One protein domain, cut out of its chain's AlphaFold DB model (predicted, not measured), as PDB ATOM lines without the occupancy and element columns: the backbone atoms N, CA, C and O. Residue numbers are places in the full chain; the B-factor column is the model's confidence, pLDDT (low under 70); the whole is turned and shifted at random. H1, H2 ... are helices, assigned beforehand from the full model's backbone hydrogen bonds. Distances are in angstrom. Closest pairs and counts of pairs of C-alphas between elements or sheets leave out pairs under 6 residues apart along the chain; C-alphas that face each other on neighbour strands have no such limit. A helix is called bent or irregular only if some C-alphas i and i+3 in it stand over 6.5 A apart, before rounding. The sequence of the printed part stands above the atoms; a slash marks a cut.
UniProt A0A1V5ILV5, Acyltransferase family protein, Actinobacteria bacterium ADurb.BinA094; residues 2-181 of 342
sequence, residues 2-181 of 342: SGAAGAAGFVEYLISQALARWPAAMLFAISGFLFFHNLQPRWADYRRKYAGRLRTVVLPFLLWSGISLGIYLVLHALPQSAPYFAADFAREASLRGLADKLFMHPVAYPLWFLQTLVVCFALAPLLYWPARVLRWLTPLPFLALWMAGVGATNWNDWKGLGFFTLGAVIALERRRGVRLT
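This is residues 2 to 181 of the 342 residues of the protein "Acyltransferase family protein" of Actinobacteria bacterium ADurb.BinA094 (UniProt A0A1V5ILV5). A long bent helix, H3, runs along one side of a loose, flat helical body; H6a lies in the middle, between H3 and H8, while H2 and H8 pack closely together and H6b and H7 pack on H8. H5 packs on H3b with H4 near it, and H1 lies off the body as an arm, joined to it by residues 18 to 23, which stand free. The 180 printed residues have eight named helices, H1 to H8 in chain order, and no named strand; the class is all helix. The whole is loose, with a radius of gyration of the C-alphas of 19.7 A and spans of 63 by 48 by 25 A.

H3, residues 43 to 77, was assigned as one helix by its hydrogen bonds but is bent, with C-alphas 56 and 59 6.7 A apart; its arms are H3a, residues 43 to 56, and H3b, residues 59 to 77. H6, residues 111 to 133, likewise assigned as one helix, is bent, with C-alphas 122 and 125 7.3 A apart, into H6a, residues 111 to 122, and H6b, residues 125 to 133. H3b touches H6a with residues 61 to 65 alone, the closest C-alphas being those of Phe 61 and Leu 114, 6.4 A apart. H5, residues 95 to 104, touches H3b at a steep tilt of 48 degrees, opposite ways, closest at C-alphas 102 and 65, 5.3 A. H8, residues 158 to 175, touches H6a, closest at C-alphas 161 and 120, 6.3 A, and H6b, closest at C-alphas 169 and 131, 5.4 A. H2, residues 23 to 37, touches H8 at a steep tilt of 39 degrees, the same way, closest at C-alphas 33 and 167, 4.2 A. H7, residues 140 to 147, and H8 form a helical hairpin, closest at C-alphas 142 and 162, 4.7 A. H4, residues 89 to 92, is close to but not clearly touching H5, with C-alphas 92 and 98 6.6 A apart. H1, residues 6 to 19, touches no helix. Every O i to N i+4 pair is within hydrogen-bond range in H2, H3a, H3b, H5, H6a, H7 and H8; H1 has 9 of 10, H6b 3 of 5, and H4 is too short for such a pair.

H3b measures 26.8 A from first to last C-alpha, H8 25.9 A, H2 20.5 A, H3a 20.0 A and H1 18.7 A. H1 begins at C-alpha 6 (26.960, 29.975, 33.043), H3a at C-alpha 43 (-28.544, 20.263, 39.592), and H8 ends at C-alpha 175 (-22.785, 31.496, 24.773).

The two C-alphas farthest apart, those of Pro 79 and Gly 177, are 63.2 A apart. The printed part has no cut, and the link from H3 to H4, 11 residues, is long. The mean pLDDT of the printed part is 86.7; residues 2 to 4, 79 to 93 and 152 to 156 are under 70.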
ATOM      1  N   SER A   2      17.586  30.510  40.308       49.16
ATOM      2  CA  SER A   2      18.252  31.230  39.206       49.16
ATOM      3  C   SER A   2      18.961  30.324  38.173       49.16
ATOM      4  O   SER A   2      19.602  30.826  37.251       49.16
ATOM      5  N   GLY A   3      18.801  28.995  38.274       57.12
ATOM      6  CA  GLY A   3      19.544  28.007  37.482       57.12
ATOM      7  C   GLY A   3      21.017  27.932  37.901       57.12
ATOM      8  O   GLY A   3      21.480  28.729  38.713       57.12
ATOM      9  N   ALA A   4      21.761  26.962  37.365       65.06
ATOM     10  CA  ALA A   4      23.218  26.952  37.498       65.06
ATOM     11  C   ALA A   4      23.842  28.225  36.875       65.06
ATOM     12  O   ALA A   4      23.285  28.835  35.955       65.06
ATOM     13  N   ALA A   5      25.013  28.642  37.354       73.75
ATOM     14  CA  ALA A   5      25.760  29.707  36.691       73.75
ATOM     15  C   ALA A   5      26.202  29.272  35.275       73.75
ATOM     16  O   ALA A   5      26.282  28.082  34.964       73.75
ATOM     17  N   GLY A   6      26.483  30.241  34.404       85.50
ATOM     18  CA  GLY A   6      26.960  29.975  33.043       85.50
ATOM     19  C   GLY A   6      25.863  29.619  32.031       85.50
ATOM     20  O   GLY A   6      24.674  29.895  32.243       85.50
ATOM     21  N   ALA A   7      26.288  29.052  30.898       89.19
ATOM     22  CA  ALA A   7      25.431  28.778  29.744       89.19
ATOM     23  C   ALA A   7      24.428  27.651  30.025       89.19
ATOM     24  O   ALA A   7      23.265  27.746  29.632       89.19
ATOM     25  N   ALA A   8      24.849  26.625  30.772       89.94
ATOM     26  CA  ALA A   8      23.991  25.501  31.138       89.94
ATOM     27  C   ALA A   8      22.731  25.968  31.879       89.94
ATOM     28  O   ALA A   8      21.616  25.731  31.419       89.94
ATOM     29  N   GLY A   9      22.880  26.733  32.965       90.06
ATOM     30  CA  GLY A   9      21.706  27.206  33.695       90.06
ATOM     31  C   GLY A   9      20.919  28.307  32.984       90.06
ATOM     32  O   GLY A   9      19.752  28.509  33.315       90.06
ATOM     33  N   PHE A  10      21.497  28.995  31.987       92.88
ATOM     34  CA  PHE A  10      20.717  29.878  31.110       92.88
ATOM     35  C   PHE A  10      19.730  29.049  30.285       92.88
ATOM     36  O   PHE A  10      18.535  29.342  30.278       92.88
ATOM     37  N   VAL A  11      20.218  27.979  29.649       94.31
ATOM     38  CA  VAL A  11      19.400  27.058  28.848       94.31
ATOM     39  C   VAL A  11      18.346  26.366  29.713       94.31
ATOM     40  O   VAL A  11      17.173  26.336  29.336       94.31
ATOM     41  N   GLU A  12      18.725  25.868  30.894       92.62
ATOM     42  CA  GLU A  12      17.782  25.242  31.828       92.62
ATOM     43  C   GLU A  12      16.657  26.202  32.231       92.62
ATOM     44  O   GLU A  12      15.482  25.829  32.185       92.62
ATOM     45  N   TYR A  13      16.992  27.448  32.591       93.75
ATOM     46  CA  TYR A  13      15.999  28.445  32.988       93.75
ATOM     47  C   TYR A  13      15.090  28.830  31.818       93.75
ATOM     48  O   TYR A  13      13.865  28.803  31.957       93.75
ATOM     49  N   LEU A  14      15.670  29.140  30.655       95.75
ATOM     50  CA  LEU A  14      14.919  29.536  29.465       95.75
ATOM     51  C   LEU A  14      13.888  28.467  29.092       95.75
ATOM     52  O   LEU A  14      12.715  28.774  28.883       95.75
ATOM     53  N   ILE A  15      14.303  27.201  29.054       95.12
ATOM     54  CA  ILE A  15      13.427  26.102  28.650       95.12
ATOM     55  C   ILE A  15      12.415  25.780  29.755       95.12
ATOM     56  O   ILE A  15      11.211  25.816  29.507       95.12
ATOM     57  N   SER A  16      12.871  25.479  30.974       92.19
ATOM     58  CA  SER A  16      11.993  24.957  32.032       92.19
ATOM     59  C   SER A  16      11.133  26.030  32.700       92.19
ATOM     60  O   SER A  16       9.985  25.766  33.062       92.19
ATOM     61  N   GLN A  17      11.676  27.233  32.900       91.00
ATOM     62  CA  GLN A  17      11.024  28.281  33.687       91.00
ATOM     63  C   GLN A  17      10.344  29.342  32.823       91.00
ATOM     64  O   GLN A  17       9.259  29.789  33.192       91.00
ATOM     65  N   ALA A  18      10.916  29.731  31.683       93.31
ATOM     66  CA  ALA A  18      10.282  30.718  30.809       93.31
ATOM     67  C   ALA A  18       9.332  30.052  29.795       93.31
ATOM     68  O   ALA A  18       8.127  30.313  29.803       93.31
ATOM     69  N   LEU A  19       9.840  29.124  28.976       94.62
ATOM     70  CA  LEU A  19       9.087  28.538  27.860       94.62
ATOM     71  C   LEU A  19       8.096  27.438  28.273       94.62
ATOM     72  O   LEU A  19       7.051  27.306  27.637       94.62
ATOM     73  N   ALA A  20       8.384  26.652  29.316       93.19
ATOM     74  CA  ALA A  20       7.595  25.464  29.679       93.19
ATOM     75  C   ALA A  20       6.740  25.607  30.955       93.19
ATOM     76  O   ALA A  20       6.150  24.628  31.410       93.19
ATOM     77  N   ARG A  21       6.634  26.804  31.549       90.62
ATOM     78  CA  ARG A  21       5.954  27.005  32.848       90.62
ATOM     79  C   ARG A  21       4.439  27.232  32.754       90.62
ATOM     80  O   ARG A  21       3.711  26.979  33.711       90.62
ATOM     81  N   TRP A  22       3.952  27.671  31.597       93.38
ATOM     82  CA  TRP A  22       2.543  27.983  31.322       93.38
ATOM     83  C   TRP A  22       1.545  26.807  31.209       93.38
ATOM     84  O   TRP A  22       0.355  27.067  31.428       93.38
ATOM     85  N   PRO A  23       1.924  25.541  30.901       94.06
ATOM     86  CA  PRO A  23       0.959  24.481  30.598       94.06
ATOM     87  C   PRO A  23      -0.106  24.263  31.673       94.06
ATOM     88  O   PRO A  23      -1.273  24.077  31.341       94.06
ATOM     89  N   ALA A  24       0.254  24.347  32.958       92.19
ATOM     90  CA  ALA A  24      -0.704  24.168  34.048       92.19
ATOM     91  C   ALA A  24      -1.832  25.216  34.008       92.19
ATOM     92  O   ALA A  24      -3.003  24.862  34.120       92.19
ATOM     93  N   ALA A  25      -1.504  26.494  33.788       95.00
ATOM     94  CA  ALA A  25      -2.508  27.553  33.669       95.00
ATOM     95  C   ALA A  25      -3.414  27.356  32.454       95.00
ATOM     96  O   ALA A  25      -4.633  27.473  32.573       95.00
ATOM     97  N   MET A  26      -2.841  26.980  31.307       95.75
ATOM     98  CA  MET A  26      -3.637  26.653  30.126       95.75
ATOM     99  C   MET A  26      -4.584  25.476  30.396       95.75
ATOM    100  O   MET A  26      -5.762  25.544  30.058       95.75
ATOM    101  N   LEU A  27      -4.107  24.406  31.038       95.44
ATOM    102  CA  LEU A  27      -4.936  23.243  31.358       95.44
ATOM    103  C   LEU A  27      -6.064  23.586  32.340       95.44
ATOM    104  O   LEU A  27      -7.178  23.080  32.170       95.44
ATOM    105  N   PHE A  28      -5.824  24.460  33.324       96.62
ATOM    106  CA  PHE A  28      -6.885  24.980  34.195       96.62
ATOM    107  C   PHE A  28      -7.921  25.778  33.400       96.62
ATOM    108  O   PHE A  28      -9.116  25.503  33.527       96.62
ATOM    109  N   ALA A  29      -7.484  26.688  32.525       97.00
ATOM    110  CA  ALA A  29      -8.376  27.470  31.670       97.00
ATOM    111  C   ALA A  29      -9.206  26.595  30.721       97.00
ATOM    112  O   ALA A  29     -10.427  26.737  30.660       97.00
ATOM    113  N   ILE A  30      -8.586  25.625  30.045       95.88
ATOM    114  CA  ILE A  30      -9.290  24.657  29.191       95.88
ATOM    115  C   ILE A  30     -10.293  23.844  30.016       95.88
ATOM    116  O   ILE A  30     -11.430  23.636  29.592       95.88
ATOM    117  N   SER A  31      -9.906  23.392  31.208       95.81
ATOM    118  CA  SER A  31     -10.786  22.596  32.066       95.81
ATOM    119  C   SER A  31     -11.996  23.392  32.552       95.81
ATOM    120  O   SER A  31     -13.109  22.861  32.528       95.81
ATOM    121  N   GLY A  32     -11.797  24.657  32.929       96.69
ATOM    122  CA  GLY A  32     -12.868  25.598  33.246       96.69
ATOM    123  C   GLY A  32     -13.787  25.800  32.050       96.69
ATOM    124  O   GLY A  32     -14.986  25.542  32.138       96.69
ATOM    125  N   PHE A  33     -13.222  26.119  30.886       96.12
ATOM    126  CA  PHE A  33     -13.990  26.266  29.654       96.12
ATOM    127  C   PHE A  33     -14.865  25.035  29.379       96.12
ATOM    128  O   PHE A  33     -16.084  25.152  29.270       96.12
ATOM    129  N   LEU A  34     -14.288  23.830  29.365       94.00
ATOM    130  CA  LEU A  34     -15.023  22.584  29.119       94.00
ATOM    131  C   LEU A  34     -16.071  22.281  30.205       94.00
ATOM    132  O   LEU A  34     -17.113  21.671  29.929       94.00
ATOM    133  N   PHE A  35     -15.816  22.673  31.455       94.75
ATOM    134  CA  PHE A  35     -16.787  22.513  32.531       94.75
ATOM    135  C   PHE A  35     -17.997  23.426  32.327       94.75
ATOM    136  O   PHE A  35     -19.122  22.940  32.388       94.75
ATOM    137  N   PHE A  36     -17.813  24.697  31.985       95.25
ATOM    138  CA  PHE A  36     -18.925  25.645  31.875       95.25
ATOM    139  C   PHE A  36     -19.567  25.698  30.482       95.25
ATOM    140  O   PHE A  36     -20.733  26.069  30.379       95.25
ATOM    141  N   HIS A  37     -18.889  25.233  29.424       90.75
ATOM    142  CA  HIS A  37     -19.344  25.363  28.029       90.75
ATOM    143  C   HIS A  37     -20.759  24.830  27.781       90.75
ATOM    144  O   HIS A  37     -21.552  25.514  27.146       90.75
ATOM    145  N   ASN A  38     -21.133  23.700  28.402       86.44
ATOM    146  CA  ASN A  38     -22.457  23.049  28.273       86.44
ATOM    147  C   ASN A  38     -23.202  22.858  29.618       86.44
ATOM    148  O   ASN A  38     -24.068  22.001  29.734       86.44
ATOM    149  N   LEU A  39     -22.828  23.597  30.668       88.75
ATOM    150  CA  LEU A  39     -23.538  23.625  31.952       88.75
ATOM    151  C   LEU A  39     -24.779  24.540  31.928       88.75
ATOM    152  O   LEU A  39     -24.616  25.740  31.711       88.75
ATOM    153  N   GLN A  40     -25.986  24.034  32.182       86.12
ATOM    154  CA  GLN A  40     -27.087  24.888  32.649       86.12
ATOM    155  C   GLN A  40     -27.080  24.919  34.182       86.12
ATOM    156  O   GLN A  40     -26.598  23.966  34.798       86.12
ATOM    157  N   PRO A  41     -27.598  25.981  34.827       84.69
ATOM    158  CA  PRO A  41     -27.664  26.078  36.285       84.69
ATOM    159  C   PRO A  41     -28.781  25.180  36.849       84.69
ATOM    160  O   PRO A  41     -29.696  25.638  37.521       84.69
ATOM    161  N   ARG A  42     -28.732  23.884  36.531       89.88
ATOM    162  CA  ARG A  42     -29.652  22.839  36.987       89.88
ATOM    163  C   ARG A  42     -28.835  21.751  37.665       89.88
ATOM    164  O   ARG A  42     -27.833  21.298  37.111       89.88
ATOM    165  N   TRP A  43     -29.279  21.276  38.826       86.62
ATOM    166  CA  TRP A  43     -28.544  20.263  39.592       86.62
ATOM    167  C   TRP A  43     -28.255  18.979  38.794       86.62
ATOM    168  O   TRP A  43     -27.158  18.425  38.876       86.62
ATOM    169  N   ALA A  44     -29.191  18.550  37.941       89.75
ATOM    170  CA  ALA A  44     -29.010  17.386  37.072       89.75
ATOM    171  C   ALA A  44     -27.774  17.500  36.153       89.75
ATOM    172  O   ALA A  44     -27.077  16.508  35.920       89.75
ATOM    173  N   ASP A  45     -27.462  18.706  35.671       89.56
ATOM    174  CA  ASP A  45     -26.303  18.948  34.812       89.56
ATOM    175  C   ASP A  45     -24.991  18.940  35.600       89.56
ATOM    176  O   ASP A  45     -23.997  18.386  35.121       89.56
ATOM    177  N   TYR A  46     -24.993  19.489  36.821       89.12
ATOM    178  CA  TYR A  46     -23.855  19.389  37.737       89.12
ATOM    179  C   TYR A  46     -23.549  17.929  38.067       89.12
ATOM    180  O   TYR A  46     -22.414  17.491  37.880       89.12
ATOM    181  N   ARG A  47     -24.566  17.135  38.433       89.94
ATOM    182  CA  ARG A  47     -24.410  15.701  38.716       89.94
ATOM    183  C   ARG A  47     -23.813  14.946  37.528       89.94
ATOM    184  O   ARG A  47     -22.872  14.173  37.699       89.94
ATOM    185  N   ARG A  48     -24.307  15.206  36.309       90.12
ATOM    186  CA  ARG A  48     -23.769  14.602  35.077       90.12
ATOM    187  C   ARG A  48     -22.297  14.966  34.863       90.12
ATOM    188  O   ARG A  48     -21.497  14.098  34.514       90.12
ATOM    189  N   LYS A  49     -21.917  16.229  35.087       90.19
ATOM    190  CA  LYS A  49     -20.515  16.654  34.977       90.19
ATOM    191  C   LYS A  49     -19.642  16.020  36.051       90.19
ATOM    192  O   LYS A  49     -18.582  15.503  35.704       90.19
ATOM    193  N   TYR A  50     -20.083  15.997  37.305       91.94
ATOM    194  CA  TYR A  50     -19.335  15.381  38.399       91.94
ATOM    195  C   TYR A  50     -19.104  13.892  38.187       91.94
ATOM    196  O   TYR A  50     -17.963  13.458  38.307       91.94
ATOM    197  N   ALA A  51     -20.107  13.136  37.740       89.19
ATOM    198  CA  ALA A  51     -19.926  11.724  37.400       89.19
ATOM    199  C   ALA A  51     -18.848  11.519  36.313       89.19
ATOM    200  O   ALA A  51     -17.978  10.653  36.432       89.19
ATOM    201  N   GLY A  52     -18.840  12.364  35.275       88.69
ATOM    202  CA  GLY A  52     -17.812  12.320  34.233       88.69
ATOM    203  C   GLY A  52     -16.408  12.667  34.747       88.69
ATOM    204  O   GLY A  52     -15.426  12.035  34.350       88.69
ATOM    205  N   ARG A  53     -16.287  13.653  35.644       90.19
ATOM    206  CA  ARG A  53     -14.998  14.057  36.241       90.19
ATOM    207  C   ARG A  53     -14.495  13.068  37.287       90.19
ATOM    208  O   ARG A  53     -13.289  12.849  37.354       90.19
ATOM    209  N   LEU A  54     -15.394  12.398  38.004       89.06
ATOM    210  CA  LEU A  54     -15.057  11.305  38.911       89.06
ATOM    211  C   LEU A  54     -14.294  10.210  38.159       89.06
ATOM    212  O   LEU A  54     -13.202   9.824  38.558       89.06
ATOM    213  N   ARG A  55     -14.799   9.794  36.993       87.50
ATOM    214  CA  ARG A  55     -14.149   8.764  36.168       87.50
ATOM    215  C   ARG A  55     -12.868   9.234  35.473       87.50
ATOM    216  O   ARG A  55     -11.950   8.444  35.285       87.50
ATOM    217  N   THR A  56     -12.821  10.488  35.024       88.69
ATOM    218  CA  THR A  56     -11.740  10.977  34.142       88.69
ATOM    219  C   THR A  56     -10.604  11.694  34.867       88.69
ATOM    220  O   THR A  56      -9.559  11.912  34.252       88.69
ATOM    221  N   VAL A  57     -10.808  12.096  36.126       91.31
ATOM    222  CA  VAL A  57      -9.851  12.882  36.923       91.31
ATOM    223  C   VAL A  57      -9.683  12.284  38.315       91.31
ATOM    224  O   VAL A  57      -8.571  11.901  38.653       91.31
ATOM    225  N   VAL A  58     -10.763  12.165  39.098       92.12
ATOM    226  CA  VAL A  58     -10.676  11.756  40.515       92.12
ATOM    227  C   VAL A  58     -10.185  10.316  40.653       92.12
ATOM    228  O   VAL A  58      -9.271  10.061  41.423       92.12
ATOM    229  N   LEU A  59     -10.748   9.376  39.890       92.19
ATOM    230  CA  LEU A  59     -10.325   7.978  39.928       92.19
ATOM    231  C   LEU A  59      -8.847   7.822  39.515       92.19
ATOM    232  O   LEU A  59      -8.097   7.249  40.300       92.19
ATOM    233  N   PRO A  60      -8.383   8.363  38.367       92.88
ATOM    234  CA  PRO A  60      -6.957   8.386  38.047       92.88
ATOM    235  C   PRO A  60      -6.100   9.006  39.151       92.88
ATOM    236  O   PRO A  60      -5.079   8.433  39.506       92.88
ATOM    237  N   PHE A  61      -6.520  10.142  39.716       93.62
ATOM    238  CA  PHE A  61      -5.817  10.790  40.821       93.62
ATOM    239  C   PHE A  61      -5.646   9.840  42.011       93.62
ATOM    240  O   PHE A  61      -4.518   9.614  42.427       93.62
ATOM    241  N   LEU A  62      -6.723   9.215  42.494       93.12
ATOM    242  CA  LEU A  62      -6.662   8.297  43.637       93.12
ATOM    243  C   LEU A  62      -5.808   7.060  43.354       93.12
ATOM    244  O   LEU A  62      -5.046   6.638  44.221       93.12
ATOM    245  N   LEU A  63      -5.896   6.497  42.145       94.00
ATOM    246  CA  LEU A  63      -5.074   5.351  41.755       94.00
ATOM    247  C   LEU A  63      -3.587   5.712  41.739       94.00
ATOM    248  O   LEU A  63      -2.777   4.977  42.291       94.00
ATOM    249  N   TRP A  64      -3.220   6.851  41.152       93.94
ATOM    250  CA  TRP A  64      -1.828   7.295  41.110       93.94
ATOM    251  C   TRP A  64      -1.307   7.753  42.474       93.94
ATOM    252  O   TRP A  64      -0.153   7.471  42.800       93.94
ATOM    253  N   SER A  65      -2.138   8.394  43.301       91.38
ATOM    254  CA  SER A  65      -1.802   8.681  44.698       91.38
ATOM    255  C   SER A  65      -1.536   7.379  45.457       91.38
ATOM    256  O   SER A  65      -0.515   7.261  46.124       91.38
ATOM    257  N   GLY A  66      -2.391   6.365  45.290       91.19
ATOM    258  CA  GLY A  66      -2.220   5.054  45.918       91.19
ATOM    259  C   GLY A  66      -0.975   4.308  45.431       91.19
ATOM    260  O   GLY A  66      -0.219   3.791  46.245       91.19
ATOM    261  N   ILE A  67      -0.712   4.302  44.121       91.44
ATOM    262  CA  ILE A  67       0.491   3.687  43.538       91.44
ATOM    263  C   ILE A  67       1.754   4.388  44.038       91.44
ATOM    264  O   ILE A  67       2.690   3.721  44.470       91.44
ATOM    265  N   SER A  68       1.793   5.723  44.000       88.56
ATOM    266  CA  SER A  68       2.963   6.481  44.457       88.56
ATOM    267  C   SER A  68       3.207   6.315  45.957       88.56
ATOM    268  O   SER A  68       4.355   6.142  46.360       88.56
ATOM    269  N   LEU A  69       2.145   6.272  46.766       87.50
ATOM    270  CA  LEU A  69       2.229   5.946  48.186       87.50
ATOM    271  C   LEU A  69       2.719   4.509  48.410       87.50
ATOM    272  O   LEU A  69       3.606   4.293  49.225       87.50
ATOM    273  N   GLY A  70       2.205   3.531  47.661       87.25
ATOM    274  CA  GLY A  70       2.651   2.140  47.742       87.25
ATOM    275  C   GLY A  70       4.133   1.980  47.402       87.25
ATOM    276  O   GLY A  70       4.875   1.372  48.167       87.25
ATOM    277  N   ILE A  71       4.590   2.593  46.304       85.00
ATOM    278  CA  ILE A  71       6.012   2.620  45.922       85.00
ATOM    279  C   ILE A  71       6.848   3.267  47.029       85.00
ATOM    280  O   ILE A  71       7.889   2.733  47.399       85.00
ATOM    281  N   TYR A  72       6.388   4.391  47.580       81.69
ATOM    282  CA  TYR A  72       7.059   5.072  48.681       81.69
ATOM    283  C   TYR A  72       7.209   4.170  49.916       81.69
ATOM    284  O   TYR A  72       8.302   4.070  50.462       81.69
ATOM    285  N   LEU A  73       6.148   3.463  50.317       82.56
ATOM    286  CA  LEU A  73       6.178   2.544  51.459       82.56
ATOM    287  C   LEU A  73       7.119   1.353  51.217       82.56
ATOM    288  O   LEU A  73       7.883   0.994  52.109       82.56
ATOM    289  N   VAL A  74       7.112   0.773  50.010       83.50
ATOM    290  CA  VAL A  74       8.014  -0.336  49.644       83.50
ATOM    291  C   VAL A  74       9.474   0.111  49.662       83.50
ATOM    292  O   VAL A  74      10.313  -0.565  50.251       83.50
ATOM    293  N   LEU A  75       9.789   1.261  49.059       78.31
ATOM    294  CA  LEU A  75      11.151   1.804  49.066       78.31
ATOM    295  C   LEU A  75      11.613   2.169  50.480       78.31
ATOM    296  O   LEU A  75      12.792   2.035  50.788       78.31
ATOM    297  N   HIS A  76      10.707   2.597  51.353       73.69
ATOM    298  CA  HIS A  76      11.045   2.854  52.746       73.69
ATOM    299  C   HIS A  76      11.317   1.561  53.536       73.69
ATOM    300  O   HIS A  76      12.180   1.541  54.410       73.69
ATOM    301  N   ALA A  77      10.601   0.471  53.244       77.38
ATOM    302  CA  ALA A  77      10.787  -0.816  53.919       77.38
ATOM    303  C   ALA A  77      12.121  -1.505  53.566       77.38
ATOM    304  O   ALA A  77      12.567  -2.398  54.285       77.38
ATOM    305  N   LEU A  78      12.767  -1.098  52.471       78.69
ATOM    306  CA  LEU A  78      14.062  -1.624  52.051       78.69
ATOM    307  C   LEU A  78      15.209  -0.957  52.848       78.69
ATOM    308  O   LEU A  78      15.399   0.258  52.737       78.69
ATOM    309  N   PRO A  79      16.043  -1.727  53.582       68.56
ATOM    310  CA  PRO A  79      17.115  -1.181  54.429       68.56
ATOM    311  C   PRO A  79      18.125  -0.310  53.671       68.56
ATOM    312  O   PRO A  79      18.675   0.643  54.212       68.56
ATOM    313  N   GLN A  80      18.350  -0.627  52.394       68.19
ATOM    314  CA  GLN A  80      19.297   0.063  51.516       68.19
ATOM    315  C   GLN A  80      18.822   1.464  51.103       68.19
ATOM    316  O   GLN A  80      19.644   2.316  50.768       68.19
ATOM    317  N   SER A  81      17.509   1.713  51.112       66.31
ATOM    318  CA  SER A  81      16.914   2.987  50.695       66.31
ATOM    319  C   SER A  81      16.319   3.805  51.839       66.31
ATOM    320  O   SER A  81      16.092   4.999  51.649       66.31
ATOM    321  N   ALA A  82      16.163   3.217  53.027       61.28
ATOM    322  CA  ALA A  82      15.735   3.898  54.251       61.28
ATOM    323  C   ALA A  82      16.486   5.220  54.564       61.28
ATOM    324  O   ALA A  82      15.816   6.177  54.944       61.28
ATOM    325  N   PRO A  83      17.813   5.368  54.331       63.47
ATOM    326  CA  PRO A  83      18.522   6.627  54.604       63.47
ATOM    327  C   PRO A  83      18.099   7.807  53.716       63.47
ATOM    328  O   PRO A  83      18.426   8.955  54.012       63.47
ATOM    329  N   TYR A  84      17.421   7.541  52.594       60.75
ATOM    330  CA  TYR A  84      16.994   8.568  51.639       60.75
ATOM    331  C   TYR A  84      15.571   9.087  51.895       60.75
ATOM    332  O   TYR A  84      15.119   9.978  51.169       60.75
ATOM    333  N   PHE A  85      14.871   8.552  52.899       62.50
ATOM    334  CA  PHE A  85      13.518   8.953  53.283       62.50
ATOM    335  C   PHE A  85      13.499   9.493  54.724       62.50
ATOM    336  O   PHE A  85      14.382   9.193  55.521       62.50
ATOM    337  N   ALA A  86      12.539  10.372  55.033       56.00
ATOM    338  CA  ALA A  86      12.471  11.055  56.326       56.00
ATOM    339  C   ALA A  86      12.303  10.064  57.497       56.00
ATOM    340  O   ALA A  86      11.586   9.077  57.380       56.00
ATOM    341  N   ALA A  87      12.936  10.365  58.635       49.88
ATOM    342  CA  ALA A  87      13.049   9.478  59.798       49.88
ATOM    343  C   ALA A  87      11.723   9.175  60.543       49.88
ATOM    344  O   ALA A  87      11.689   8.272  61.375       49.88
ATOM    345  N   ASP A  88      10.622   9.871  60.235       53.84
ATOM    346  CA  ASP A  88       9.366   9.840  61.006       53.84
ATOM    347  C   ASP A  88       8.289   8.888  60.435       53.84
ATOM    348  O   ASP A  88       7.082   9.142  60.517       53.84
ATOM    349  N   PHE A  89       8.700   7.729  59.912       55.41
ATOM    350  CA  PHE A  89       7.801   6.701  59.359       55.41
ATOM    351  C   PHE A  89       6.641   6.318  60.298       55.41
ATOM    352  O   PHE A  89       5.520   6.111  59.843       55.41
ATOM    353  N   ALA A  90       6.867   6.275  61.615       51.53
ATOM    354  CA  ALA A  90       5.843   5.894  62.594       51.53
ATOM    355  C   ALA A  90       4.686   6.910  62.709       51.53
ATOM    356  O   ALA A  90       3.535   6.517  62.903       51.53
ATOM    357  N   ARG A  91       4.954   8.217  62.546       53.28
ATOM    358  CA  ARG A  91       3.901   9.250  62.474       53.28
ATOM    359  C   ARG A  91       3.226   9.257  61.103       53.28
ATOM    360  O   ARG A  91       2.010   9.444  61.009       53.28
ATOM    361  N   GLU A  92       4.000   8.998  60.054       59.44
ATOM    362  CA  GLU A  92       3.541   8.982  58.664       59.44
ATOM    363  C   GLU A  92       2.719   7.735  58.286       59.44
ATOM    364  O   GLU A  92       1.884   7.813  57.386       59.44
ATOM    365  N   ALA A  93       2.901   6.614  58.992       64.25
ATOM    366  CA  ALA A  93       2.150   5.367  58.815       64.25
ATOM    367  C   ALA A  93       0.822   5.325  59.596       64.25
ATOM    368  O   ALA A  93       0.069   4.356  59.492       64.25
ATOM    369  N   SER A  94       0.499   6.370  60.368       80.69
ATOM    370  CA  SER A  94      -0.824   6.503  60.984       80.69
ATOM    371  C   SER A  94      -1.919   6.576  59.910       80.69
ATOM    372  O   SER A  94      -1.701   7.124  58.830       80.69
ATOM    373  N   LEU A  95      -3.136   6.092  60.204       81.00
ATOM    374  CA  LEU A  95      -4.274   6.183  59.267       81.00
ATOM    375  C   LEU A  95      -4.503   7.619  58.772       81.00
ATOM    376  O   LEU A  95      -4.816   7.837  57.602       81.00
ATOM    377  N   ARG A  96      -4.295   8.605  59.654       83.31
ATOM    378  CA  ARG A  96      -4.374  10.028  59.316       83.31
ATOM    379  C   ARG A  96      -3.249  10.456  58.373       83.31
ATOM    380  O   ARG A  96      -3.537  11.171  57.423       83.31
ATOM    381  N   GLY A  97      -2.010  10.015  58.603       80.69
ATOM    382  CA  GLY A  97      -0.868  10.296  57.726       80.69
ATOM    383  C   GLY A  97      -1.012   9.666  56.337       80.69
ATOM    384  O   GLY A  97      -0.740  10.314  55.329       80.69
ATOM    385  N   LEU A  98      -1.536   8.440  56.263       83.50
ATOM    386  CA  LEU A  98      -1.820   7.767  54.993       83.50
ATOM    387  C   LEU A  98      -2.964   8.444  54.230       83.50
ATOM    388  O   LEU A  98      -2.842   8.671  53.027       83.50
ATOM    389  N   ALA A  99      -4.054   8.808  54.912       84.38
ATOM    390  CA  ALA A  99      -5.149   9.555  54.298       84.38
ATOM    391  C   ALA A  99      -4.680  10.936  53.812       84.38
ATOM    392  O   ALA A  99      -5.019  11.357  52.706       84.38
ATOM    393  N   ASP A 100      -3.851  11.614  54.604       84.25
ATOM    394  CA  ASP A 100      -3.249  12.885  54.228       84.25
ATOM    395  C   ASP A 100      -2.389  12.739  52.961       84.25
ATOM    396  O   ASP A 100      -2.624  13.449  51.987       84.25
ATOM    397  N   LYS A 101      -1.506  11.737  52.879       83.44
ATOM    398  CA  LYS A 101      -0.719  11.465  51.661       83.44
ATOM    399  C   LYS A 101      -1.557  11.005  50.465       83.44
ATOM    400  O   LYS A 101      -1.153  11.205  49.325       83.44
ATOM    401  N   LEU A 102      -2.713  10.384  50.684       84.50
ATOM    402  CA  LEU A 102      -3.569   9.908  49.595       84.50
ATOM    403  C   LEU A 102      -4.400  11.039  48.969       84.50
ATOM    404  O   LEU A 102      -4.559  11.083  47.746       84.50
ATOM    405  N   PHE A 103      -4.926  11.946  49.798       83.00
ATOM    406  CA  PHE A 103      -5.884  12.971  49.372       83.00
ATOM    407  C   PHE A 103      -5.320  14.395  49.362       83.00
ATOM    408  O   PHE A 103      -5.743  15.197  48.529       83.00
ATOM    409  N   MET A 104      -4.408  14.720  50.281       77.94
ATOM    410  CA  MET A 104      -4.000  16.099  50.581       77.94
ATOM    411  C   MET A 104      -2.581  16.425  50.128       77.94
ATOM    412  O   MET A 104      -2.360  17.496  49.566       77.94
ATOM    413  N   HIS A 105      -1.648  15.502  50.344       79.81
ATOM    414  CA  HIS A 105      -0.228  15.644  50.037       79.81
ATOM    415  C   HIS A 105       0.249  14.440  49.219       79.81
ATOM    416  O   HIS A 105       1.030  13.622  49.716       79.81
ATOM    417  N   PRO A 106      -0.247  14.292  47.974       82.50
ATOM    418  CA  PRO A 106       0.148  13.184  47.119       82.50
ATOM    419  C   PRO A 106       1.666  13.140  46.951       82.50
ATOM    420  O   PRO A 106       2.303  14.150  46.651       82.50
ATOM    421  N   VAL A 107       2.236  11.945  47.117       82.00
ATOM    422  CA  VAL A 107       3.692  11.737  47.065       82.00
ATOM    423  C   VAL A 107       4.256  12.094  45.688       82.00
ATOM    424  O   VAL A 107       5.326  12.689  45.580       82.00
ATOM    425  N   ALA A 108       3.537  11.749  44.616       85.25
ATOM    426  CA  ALA A 108       3.916  12.154  43.270       85.25
ATOM    427  C   ALA A 108       3.518  13.615  43.016       85.25
ATOM    428  O   ALA A 108       2.332  13.928  42.891       85.25
ATOM    429  N   TYR A 109       4.517  14.486  42.856       83.94
ATOM    430  CA  TYR A 109       4.314  15.924  42.661       83.94
ATOM    431  C   TYR A 109       3.282  16.274  41.575       83.94
ATOM    432  O   TYR A 109       2.390  17.054  41.892       83.94
ATOM    433  N   PRO A 110       3.256  15.690  40.354       88.94
ATOM    434  CA  PRO A 110       2.301  16.105  39.316       88.94
ATOM    435  C   PRO A 110       0.823  16.039  39.738       88.94
ATOM    436  O   PRO A 110      -0.028  16.715  39.156       88.94
ATOM    437  N   LEU A 111       0.500  15.243  40.761       90.50
ATOM    438  CA  LEU A 111      -0.857  15.064  41.263       90.50
ATOM    439  C   LEU A 111      -1.436  16.316  41.939       90.50
ATOM    440  O   LEU A 111      -2.664  16.432  41.961       90.50
ATOM    441  N   TRP A 112      -0.608  17.281  42.375       89.81
ATOM    442  CA  TRP A 112      -1.092  18.564  42.917       89.81
ATOM    443  C   TRP A 112      -2.050  19.257  41.938       89.81
ATOM    444  O   TRP A 112      -3.074  19.814  42.325       89.81
ATOM    445  N   PHE A 113      -1.767  19.172  40.632       91.06
ATOM    446  CA  PHE A 113      -2.596  19.796  39.604       91.06
ATOM    447  C   PHE A 113      -3.981  19.141  39.526       91.06
ATOM    448  O   PHE A 113      -4.989  19.841  39.408       91.06
ATOM    449  N   LEU A 114      -4.050  17.805  39.603       92.19
ATOM    450  CA  LEU A 114      -5.321  17.077  39.572       92.19
ATOM    451  C   LEU A 114      -6.137  17.348  40.835       92.19
ATOM    452  O   LEU A 114      -7.342  17.557  40.728       92.19
ATOM    453  N   GLN A 115      -5.486  17.403  41.996       91.25
ATOM    454  CA  GLN A 115      -6.114  17.761  43.267       91.25
ATOM    455  C   GLN A 115      -6.760  19.150  43.197       91.25
ATOM    456  O   GLN A 115      -7.964  19.277  43.424       91.25
ATOM    457  N   THR A 116      -6.009  20.174  42.779       92.06
ATOM    458  CA  THR A 116      -6.552  21.525  42.565       92.06
ATOM    459  C   THR A 116      -7.720  21.503  41.583       92.06
ATOM    460  O   THR A 116      -8.719  22.191  41.779       92.06
ATOM    461  N   LEU A 117      -7.650  20.680  40.534       93.00
ATOM    462  CA  LEU A 117      -8.733  20.561  39.564       93.00
ATOM    463  C   LEU A 117     -10.019  19.988  40.180       93.00
ATOM    464  O   LEU A 117     -11.114  20.434  39.835       93.00
ATOM    465  N   VAL A 118      -9.898  19.028  41.101       92.62
ATOM    466  CA  VAL A 118     -11.030  18.495  41.873       92.62
ATOM    467  C   VAL A 118     -11.653  19.589  42.738       92.62
ATOM    468  O   VAL A 118     -12.876  19.743  42.711       92.62
ATOM    469  N   VAL A 119     -10.837  20.403  43.416       92.25
ATOM    470  CA  VAL A 119     -11.317  21.561  44.190       92.25
ATOM    471  C   VAL A 119     -12.043  22.562  43.285       92.25
ATOM    472  O   VAL A 119     -13.156  22.983  43.597       92.25
ATOM    473  N   CYS A 120     -11.487  22.878  42.112       94.00
ATOM    474  CA  CYS A 120     -12.140  23.744  41.128       94.00
ATOM    475  C   CYS A 120     -13.513  23.208  40.693       94.00
ATOM    476  O   CYS A 120     -14.459  23.982  40.543       94.00
ATOM    477  N   PHE A 121     -13.659  21.891  40.502       93.44
ATOM    478  CA  PHE A 121     -14.960  21.293  40.188       93.44
ATOM    479  C   PHE A 121     -15.938  21.389  41.363       93.44
ATOM    480  O   PHE A 121     -17.109  21.708  41.144       93.44
ATOM    481  N   ALA A 122     -15.477  21.159  42.593       92.50
ATOM    482  CA  ALA A 122     -16.302  21.304  43.789       92.50
ATOM    483  C   ALA A 122     -16.807  22.749  43.958       92.50
ATOM    484  O   ALA A 122     -17.987  22.961  44.224       92.50
ATOM    485  N   LEU A 123     -15.949  23.741  43.698       93.06
ATOM    486  CA  LEU A 123     -16.293  25.166  43.762       93.06
ATOM    487  C   LEU A 123     -17.065  25.676  42.537       93.06
ATOM    488  O   LEU A 123     -17.616  26.774  42.569       93.06
ATOM    489  N   ALA A 124     -17.151  24.902  41.453       93.56
ATOM    490  CA  ALA A 124     -17.773  25.342  40.206       93.56
ATOM    491  C   ALA A 124     -19.208  25.912  40.338       93.56
ATOM    492  O   ALA A 124     -19.494  26.894  39.650       93.56
ATOM    493  N   PRO A 125     -20.110  25.385  41.194       91.69
ATOM    494  CA  PRO A 125     -21.441  25.964  41.385       91.69
ATOM    495  C   PRO A 125     -21.382  27.371  41.989       91.69
ATOM    496  O   PRO A 125     -22.129  28.251  41.564       91.69
ATOM    497  N   LEU A 126     -20.458  27.598  42.929       93.62
ATOM    498  CA  LEU A 126     -20.238  28.901  43.558       93.62
ATOM    499  C   LEU A 126     -19.615  29.883  42.561       93.62
ATOM    500  O   LEU A 126     -19.968  31.055  42.552       93.62
ATOM    501  N   LEU A 127     -18.732  29.398  41.683       94.81
ATOM    502  CA  LEU A 127     -18.079  30.206  40.650       94.81
ATOM    503  C   LEU A 127     -19.015  30.575  39.488       94.81
ATOM    504  O   LEU A 127     -18.769  31.565  38.800       94.81
ATOM    505  N   TYR A 128     -20.094  29.815  39.264       94.88
ATOM    506  CA  TYR A 128     -21.031  30.053  38.163       94.88
ATOM    507  C   TYR A 128     -21.687  31.437  38.237       94.88
ATOM    508  O   TYR A 128     -21.736  32.160  37.241       94.88
ATOM    509  N   TRP A 129     -22.201  31.802  39.412       93.81
ATOM    510  CA  TRP A 129     -22.931  33.052  39.621       93.81
ATOM    511  C   TRP A 129     -22.085  34.307  39.383       93.81
ATOM    512  O   TRP A 129     -22.477  35.104  38.525       93.81
ATOM    513  N   PRO A 130     -20.920  34.495  40.034       95.19
ATOM    514  CA  PRO A 130     -20.075  35.644  39.754       95.19
ATOM    515  C   PRO A 130     -19.573  35.618  38.304       95.19
ATOM    516  O   PRO A 130     -19.663  36.643  37.637       95.19
ATOM    517  N   ALA A 131     -19.202  34.458  37.740       95.25
ATOM    518  CA  ALA A 131     -18.789  34.369  36.332       95.25
ATOM    519  C   ALA A 131     -19.889  34.819  35.358       95.25
ATOM    520  O   ALA A 131     -19.602  35.390  34.304       95.25
ATOM    521  N   ARG A 132     -21.161  34.600  35.712       94.25
ATOM    522  CA  ARG A 132     -22.311  35.076  34.942       94.25
ATOM    523  C   ARG A 132     -22.546  36.578  35.124       94.25
ATOM    524  O   ARG A 132     -22.820  37.249  34.128       94.25
ATOM    525  N   VAL A 133     -22.479  37.094  36.349       94.12
ATOM    526  CA  VAL A 133     -22.847  38.485  36.679       94.12
ATOM    527  C   VAL A 133     -21.671  39.444  36.489       94.12
ATOM    528  O   VAL A 133     -21.761  40.377  35.699       94.12
ATOM    529  N   LEU A 134     -20.552  39.175  37.160       96.00
ATOM    530  CA  LEU A 134     -19.340  39.999  37.183       96.00
ATOM    531  C   LEU A 134     -18.410  39.739  35.986       96.00
ATOM    532  O   LEU A 134     -17.500  40.526  35.724       96.00
ATOM    533  N   ARG A 135     -18.637  38.660  35.223       95.00
ATOM    534  CA  ARG A 135     -17.937  38.372  33.954       95.00
ATOM    535  C   ARG A 135     -16.418  38.354  34.163       95.00
ATOM    536  O   ARG A 135     -15.934  37.643  35.043       95.00
ATOM    537  N   TRP A 136     -15.677  39.154  33.394       95.56
ATOM    538  CA  TRP A 136     -14.219  39.290  33.430       95.56
ATOM    539  C   TRP A 136     -13.655  39.785  34.767       95.56
ATOM    540  O   TRP A 136     -12.470  39.579  35.012       95.56
ATOM    541  N   LEU A 137     -14.481  40.359  35.651       96.38
ATOM    542  CA  LEU A 137     -14.053  40.733  37.003       96.38
ATOM    543  C   LEU A 137     -13.939  39.519  37.943       96.38
ATOM    544  O   LEU A 137     -13.222  39.573  38.934       96.38
ATOM    545  N   THR A 138     -14.595  38.402  37.620       96.25
ATOM    546  CA  THR A 138     -14.611  37.179  38.446       96.25
ATOM    547  C   THR A 138     -13.235  36.543  38.675       96.25
ATOM    548  O   THR A 138     -12.951  36.181  39.814       96.25
ATOM    549  N   PRO A 139     -12.368  36.359  37.654       96.56
ATOM    550  CA  PRO A 139     -11.035  35.795  37.872       96.56
ATOM    551  C   PRO A 139     -10.067  36.744  38.595       96.56
ATOM    552  O   PRO A 139      -9.086  36.273  39.169       96.56
ATOM    553  N   LEU A 140     -10.316  38.063  38.579       95.75
ATOM    554  CA  LEU A 140      -9.386  39.075  39.095       95.75
ATOM    555  C   LEU A 140      -8.947  38.873  40.552       95.75
ATOM    556  O   LEU A 140      -7.740  38.929  40.767       95.75
ATOM    557  N   PRO A 141      -9.822  38.608  41.546       95.12
ATOM    558  CA  PRO A 141      -9.369  38.397  42.922       95.12
ATOM    559  C   PRO A 141      -8.382  37.230  43.041       95.12
ATOM    560  O   PRO A 141      -7.346  37.360  43.686       95.12
ATOM    561  N   PHE A 142      -8.636  36.110  42.359       95.06
ATOM    562  CA  PHE A 142      -7.742  34.949  42.392       95.06
ATOM    563  C   PHE A 142      -6.402  35.241  41.709       95.06
ATOM    564  O   PHE A 142      -5.343  34.898  42.232       95.06
ATOM    565  N   LEU A 143      -6.436  35.916  40.555       94.75
ATOM    566  CA  LEU A 143      -5.221  36.312  39.847       94.75
ATOM    567  C   LEU A 143      -4.425  37.357  40.637       94.75
ATOM    568  O   LEU A 143      -3.204  37.264  40.671       94.75
ATOM    569  N   ALA A 144      -5.083  38.295  41.317       94.12
ATOM    570  CA  ALA A 144      -4.432  39.288  42.167       94.12
ATOM    571  C   ALA A 144      -3.723  38.630  43.359       94.12
ATOM    572  O   ALA A 144      -2.553  38.918  43.598       94.12
ATOM    573  N   LEU A 145      -4.379  37.689  44.048       93.56
ATOM    574  CA  LEU A 145      -3.771  36.925  45.146       93.56
ATOM    575  C   LEU A 145      -2.577  36.091  44.663       93.56
ATOM    576  O   LEU A 145      -1.521  36.078  45.299       93.56
ATOM    577  N   TRP A 146      -2.705  35.461  43.492       93.44
ATOM    578  CA  TRP A 146      -1.591  34.759  42.862       93.44
ATOM    579  C   TRP A 146      -0.433  35.704  42.514       93.44
ATOM    580  O   TRP A 146       0.726  35.382  42.792       93.44
ATOM    581  N   MET A 147      -0.717  36.876  41.940       91.56
ATOM    582  CA  MET A 147       0.288  37.883  41.587       91.56
ATOM    583  C   MET A 147       1.013  38.414  42.823       91.56
ATOM    584  O   MET A 147       2.245  38.418  42.826       91.56
ATOM    585  N   ALA A 148       0.272  38.719  43.890       90.88
ATOM    586  CA  ALA A 148       0.792  39.143  45.188       90.88
ATOM    587  C   ALA A 148       1.627  38.064  45.901       90.88
ATOM    588  O   ALA A 148       2.310  38.361  46.873       90.88
ATOM    589  N   GLY A 149       1.603  36.813  45.422       87.25
ATOM    590  CA  GLY A 149       2.372  35.726  46.028       87.25
ATOM    591  C   GLY A 149       1.826  35.301  47.388       87.25
ATOM    592  O   GLY A 149       2.564  34.720  48.179       87.25
ATOM    593  N   VAL A 150       0.543  35.572  47.651       85.88
ATOM    594  CA  VAL A 150      -0.134  35.105  48.862       85.88
ATOM    595  C   VAL A 150      -0.025  33.587  48.911       85.88
ATOM    596  O   VAL A 150      -0.296  32.914  47.912       85.88
ATOM    597  N   GLY A 151       0.395  33.067  50.067       73.69
ATOM    598  CA  GLY A 151       0.619  31.641  50.272       73.69
ATOM    599  C   GLY A 151      -0.560  30.818  49.761       73.69
ATOM    600  O   GLY A 151      -1.698  30.997  50.198       73.69
ATOM    601  N   ALA A 152      -0.283  29.940  48.802       68.25
ATOM    602  CA  ALA A 152      -1.223  28.923  48.371       68.25
ATOM    603  C   ALA A 152      -1.074  27.722  49.308       68.25
ATOM    604  O   ALA A 152       0.034  27.225  49.510       68.25
ATOM    605  N   THR A 153      -2.178  27.257  49.887       65.81
ATOM    606  CA  THR A 153      -2.219  25.932  50.515       65.81
ATOM    607  C   THR A 153      -2.502  24.883  49.439       65.81
ATOM    608  O   THR A 153      -2.927  25.219  48.333       65.81
ATOM    609  N   ASN A 154      -2.352  23.595  49.755       62.34
ATOM    610  CA  ASN A 154      -2.663  22.512  48.805       62.34
ATOM    611  C   ASN A 154      -4.147  22.466  48.384       62.34
ATOM    612  O   ASN A 154      -4.505  21.813  47.410       62.34
ATOM    613  N   TRP A 155      -5.010  23.207  49.084       60.38
ATOM    614  CA  TRP A 155      -6.433  23.364  48.779       60.38
ATOM    615  C   TRP A 155      -6.742  24.637  47.990       60.38
ATOM    616  O   TRP A 155      -7.846  24.790  47.473       60.38
ATOM    617  N   ASN A 156      -5.795  25.572  47.923       67.69
ATOM    618  CA  ASN A 156      -6.039  26.925  47.457       67.69
ATOM    619  C   ASN A 156      -4.899  27.417  46.563       67.69
ATOM    620  O   ASN A 156      -4.185  28.369  46.880       67.69
ATOM    621  N   ASP A 157      -4.721  26.741  45.427       87.38
ATOM    622  CA  ASP A 157      -3.891  27.269  44.348       87.38
ATOM    623  C   ASP A 157      -4.650  28.399  43.635       87.38
ATOM    624  O   ASP A 157      -5.467  28.173  42.734       87.38
ATOM    625  N   TRP A 158      -4.334  29.634  44.031       92.69
ATOM    626  CA  TRP A 158      -4.876  30.863  43.454       92.69
ATOM    627  C   TRP A 158      -4.695  30.951  41.932       92.69
ATOM    628  O   TRP A 158      -5.589  31.423  41.229       92.69
ATOM    629  N   LYS A 159      -3.579  30.438  41.392       92.81
ATOM    630  CA  LYS A 159      -3.353  30.358  39.939       92.81
ATOM    631  C   LYS A 159      -4.336  29.374  39.316       92.81
ATOM    632  O   LYS A 159      -4.951  29.688  38.299       92.81
ATOM    633  N   GLY A 160      -4.506  28.201  39.920       93.88
ATOM    634  CA  GLY A 160      -5.463  27.202  39.449       93.88
ATOM    635  C   GLY A 160      -6.892  27.738  39.397       93.88
ATOM    636  O   GLY A 160      -7.543  27.655  38.354       93.88
ATOM    637  N   LEU A 161      -7.342  28.375  40.482       95.25
ATOM    638  CA  LEU A 161      -8.662  29.001  40.561       95.25
ATOM    639  C   LEU A 161      -8.818  30.160  39.573       95.25
ATOM    640  O   LEU A 161      -9.830  30.234  38.876       95.25
ATOM    641  N   GLY A 162      -7.816  31.034  39.454       96.31
ATOM    642  CA  GLY A 162      -7.852  32.187  38.553       96.31
ATOM    643  C   GLY A 162      -7.950  31.792  37.081       96.31
ATOM    644  O   GLY A 162      -8.793  32.307  36.349       96.31
ATOM    645  N   PHE A 163      -7.157  30.815  36.638       97.12
ATOM    646  CA  PHE A 163      -7.225  30.355  35.249       97.12
ATOM    647  C   PHE A 163      -8.457  29.483  34.983       97.12
ATOM    648  O   PHE A 163      -9.067  29.604  33.922       97.12
ATOM    649  N   PHE A 164      -8.891  28.655  35.938       97.56
ATOM    650  CA  PHE A 164     -10.135  27.892  35.803       97.56
ATOM    651  C   PHE A 164     -11.360  28.811  35.683       97.56
ATOM    652  O   PHE A 164     -12.213  28.602  34.816       97.56
ATOM    653  N   THR A 165     -11.428  29.863  36.502       97.44
ATOM    654  CA  THR A 165     -12.497  30.872  36.435       97.44
ATOM    655  C   THR A 165     -12.426  31.704  35.162       97.44
ATOM    656  O   THR A 165     -13.467  31.957  34.558       97.44
ATOM    657  N   LEU A 166     -11.228  32.038  34.674       97.19
ATOM    658  CA  LEU A 166     -11.055  32.653  33.356       97.19
ATOM    659  C   LEU A 166     -11.672  31.781  32.249       97.19
ATOM    660  O   LEU A 166     -12.448  32.270  31.429       97.19
ATOM    661  N   GLY A 167     -11.404  30.473  32.270       97.06
ATOM    662  CA  GLY A 167     -12.029  29.511  31.362       97.06
ATOM    663  C   GLY A 167     -13.557  29.479  31.467       97.06
ATOM    664  O   GLY A 167     -14.252  29.417  30.448       97.06
ATOM    665  N   ALA A 168     -14.092  29.559  32.688       97.06
ATOM    666  CA  ALA A 168     -15.529  29.630  32.937       97.06
ATOM    667  C   ALA A 168     -16.167  30.871  32.292       97.06
ATOM    668  O   ALA A 168     -17.177  30.752  31.597       97.06
ATOM    669  N   VAL A 169     -15.549  32.044  32.463       97.25
ATOM    670  CA  VAL A 169     -16.012  33.301  31.857       97.25
ATOM    671  C   VAL A 169     -15.977  33.208  30.332       97.25
ATOM    672  O   VAL A 169     -16.993  33.469  29.694       97.25
ATOM    673  N   ILE A 170     -14.872  32.733  29.740       95.88
ATOM    674  CA  ILE A 170     -14.754  32.521  28.284       95.88
ATOM    675  C   ILE A 170     -15.898  31.637  27.761       95.88
ATOM    676  O   ILE A 170     -16.497  31.928  26.724       95.88
ATOM    677  N   ALA A 171     -16.234  30.560  28.477       95.75
ATOM    678  CA  ALA A 171     -17.325  29.670  28.095       95.75
ATOM    679  C   ALA A 171     -18.700  30.355  28.125       95.75
ATOM    680  O   ALA A 171     -19.502  30.138  27.214       95.75
ATOM    681  N   LEU A 172     -18.977  31.169  29.146       95.12
ATOM    682  CA  LEU A 172     -20.244  31.893  29.277       95.12
ATOM    683  C   LEU A 172     -20.362  33.041  28.266       95.12
ATOM    684  O   LEU A 172     -21.425  33.222  27.676       95.12
ATOM    685  N   GLU A 173     -19.280  33.767  27.999       94.69
ATOM    686  CA  GLU A 173     -19.237  34.825  26.983       94.69
ATOM    687  C   GLU A 173     -19.444  34.267  25.572       94.69
ATOM    688  O   GLU A 173     -20.213  34.821  24.785       94.69
ATOM    689  N   ARG A 174     -18.870  33.096  25.272       92.19
ATOM    690  CA  ARG A 174     -19.115  32.413  23.995       92.19
ATOM    691  C   ARG A 174     -20.593  32.070  23.791       92.19
ATOM    692  O   ARG A 174     -21.080  32.144  22.668       92.19
ATOM    693  N   ARG A 175     -21.329  31.732  24.855       89.94
ATOM    694  CA  ARG A 175     -22.785  31.496  24.773       89.94
ATOM    695  C   ARG A 175     -23.596  32.758  24.540       89.94
ATOM    696  O   ARG A 175     -24.686  32.671  23.993       89.94
ATOM    697  N   ARG A 176     -23.076  33.910  24.955       90.44
ATOM    698  CA  ARG A 176     -23.668  35.221  24.671       90.44
ATOM    699  C   ARG A 176     -23.410  35.683  23.234       90.44
ATOM    700  O   ARG A 176     -23.837  36.767  22.870       90.44
ATOM    701  N   GLY A 177     -22.700  34.887  22.432       89.81
ATOM    702  CA  GLY A 177     -22.332  35.238  21.062       89.81
ATOM    703  C   GLY A 177     -21.065  36.091  20.955       89.81
ATOM    704  O   GLY A 177     -20.729  36.529  19.858       89.81
ATOM    705  N   VAL A 178     -20.325  36.306  22.051       90.19
ATOM    706  CA  VAL A 178     -19.072  37.073  22.009       90.19
ATOM    707  C   VAL A 178     -17.995  36.260  21.292       90.19
ATOM    708  O   VAL A 178     -17.632  35.154  21.705       90.19
ATOM    709  N   ARG A 179     -17.454  36.822  20.207       85.75
ATOM    710  CA  ARG A 179     -16.321  36.245  19.478       85.75
ATOM    711  C   ARG A 179     -15.022  36.600  20.198       85.75
ATOM    712  O   ARG A 179     -14.592  37.743  20.183       85.75
ATOM    713  N   LEU A 180     -14.394  35.596  20.804       82.44
ATOM    714  CA  LEU A 180     -13.129  35.727  21.547       82.44
ATOM    715  C   LEU A 180     -11.908  35.278  20.732       82.44
ATOM    716  O   LEU A 180     -10.834  35.045  21.280       82.44
ATOM    717  N   THR A 181     -12.078  35.089  19.424       83.25
ATOM    718  CA  THR A 181     -10.997  34.705  18.513       83.25
ATOM    719  C   THR A 181     -10.507  35.963  17.803       83.25
ATOM    720  O   THR A 181     -11.254  36.504  16.986       83.25
TER     721      THR A 181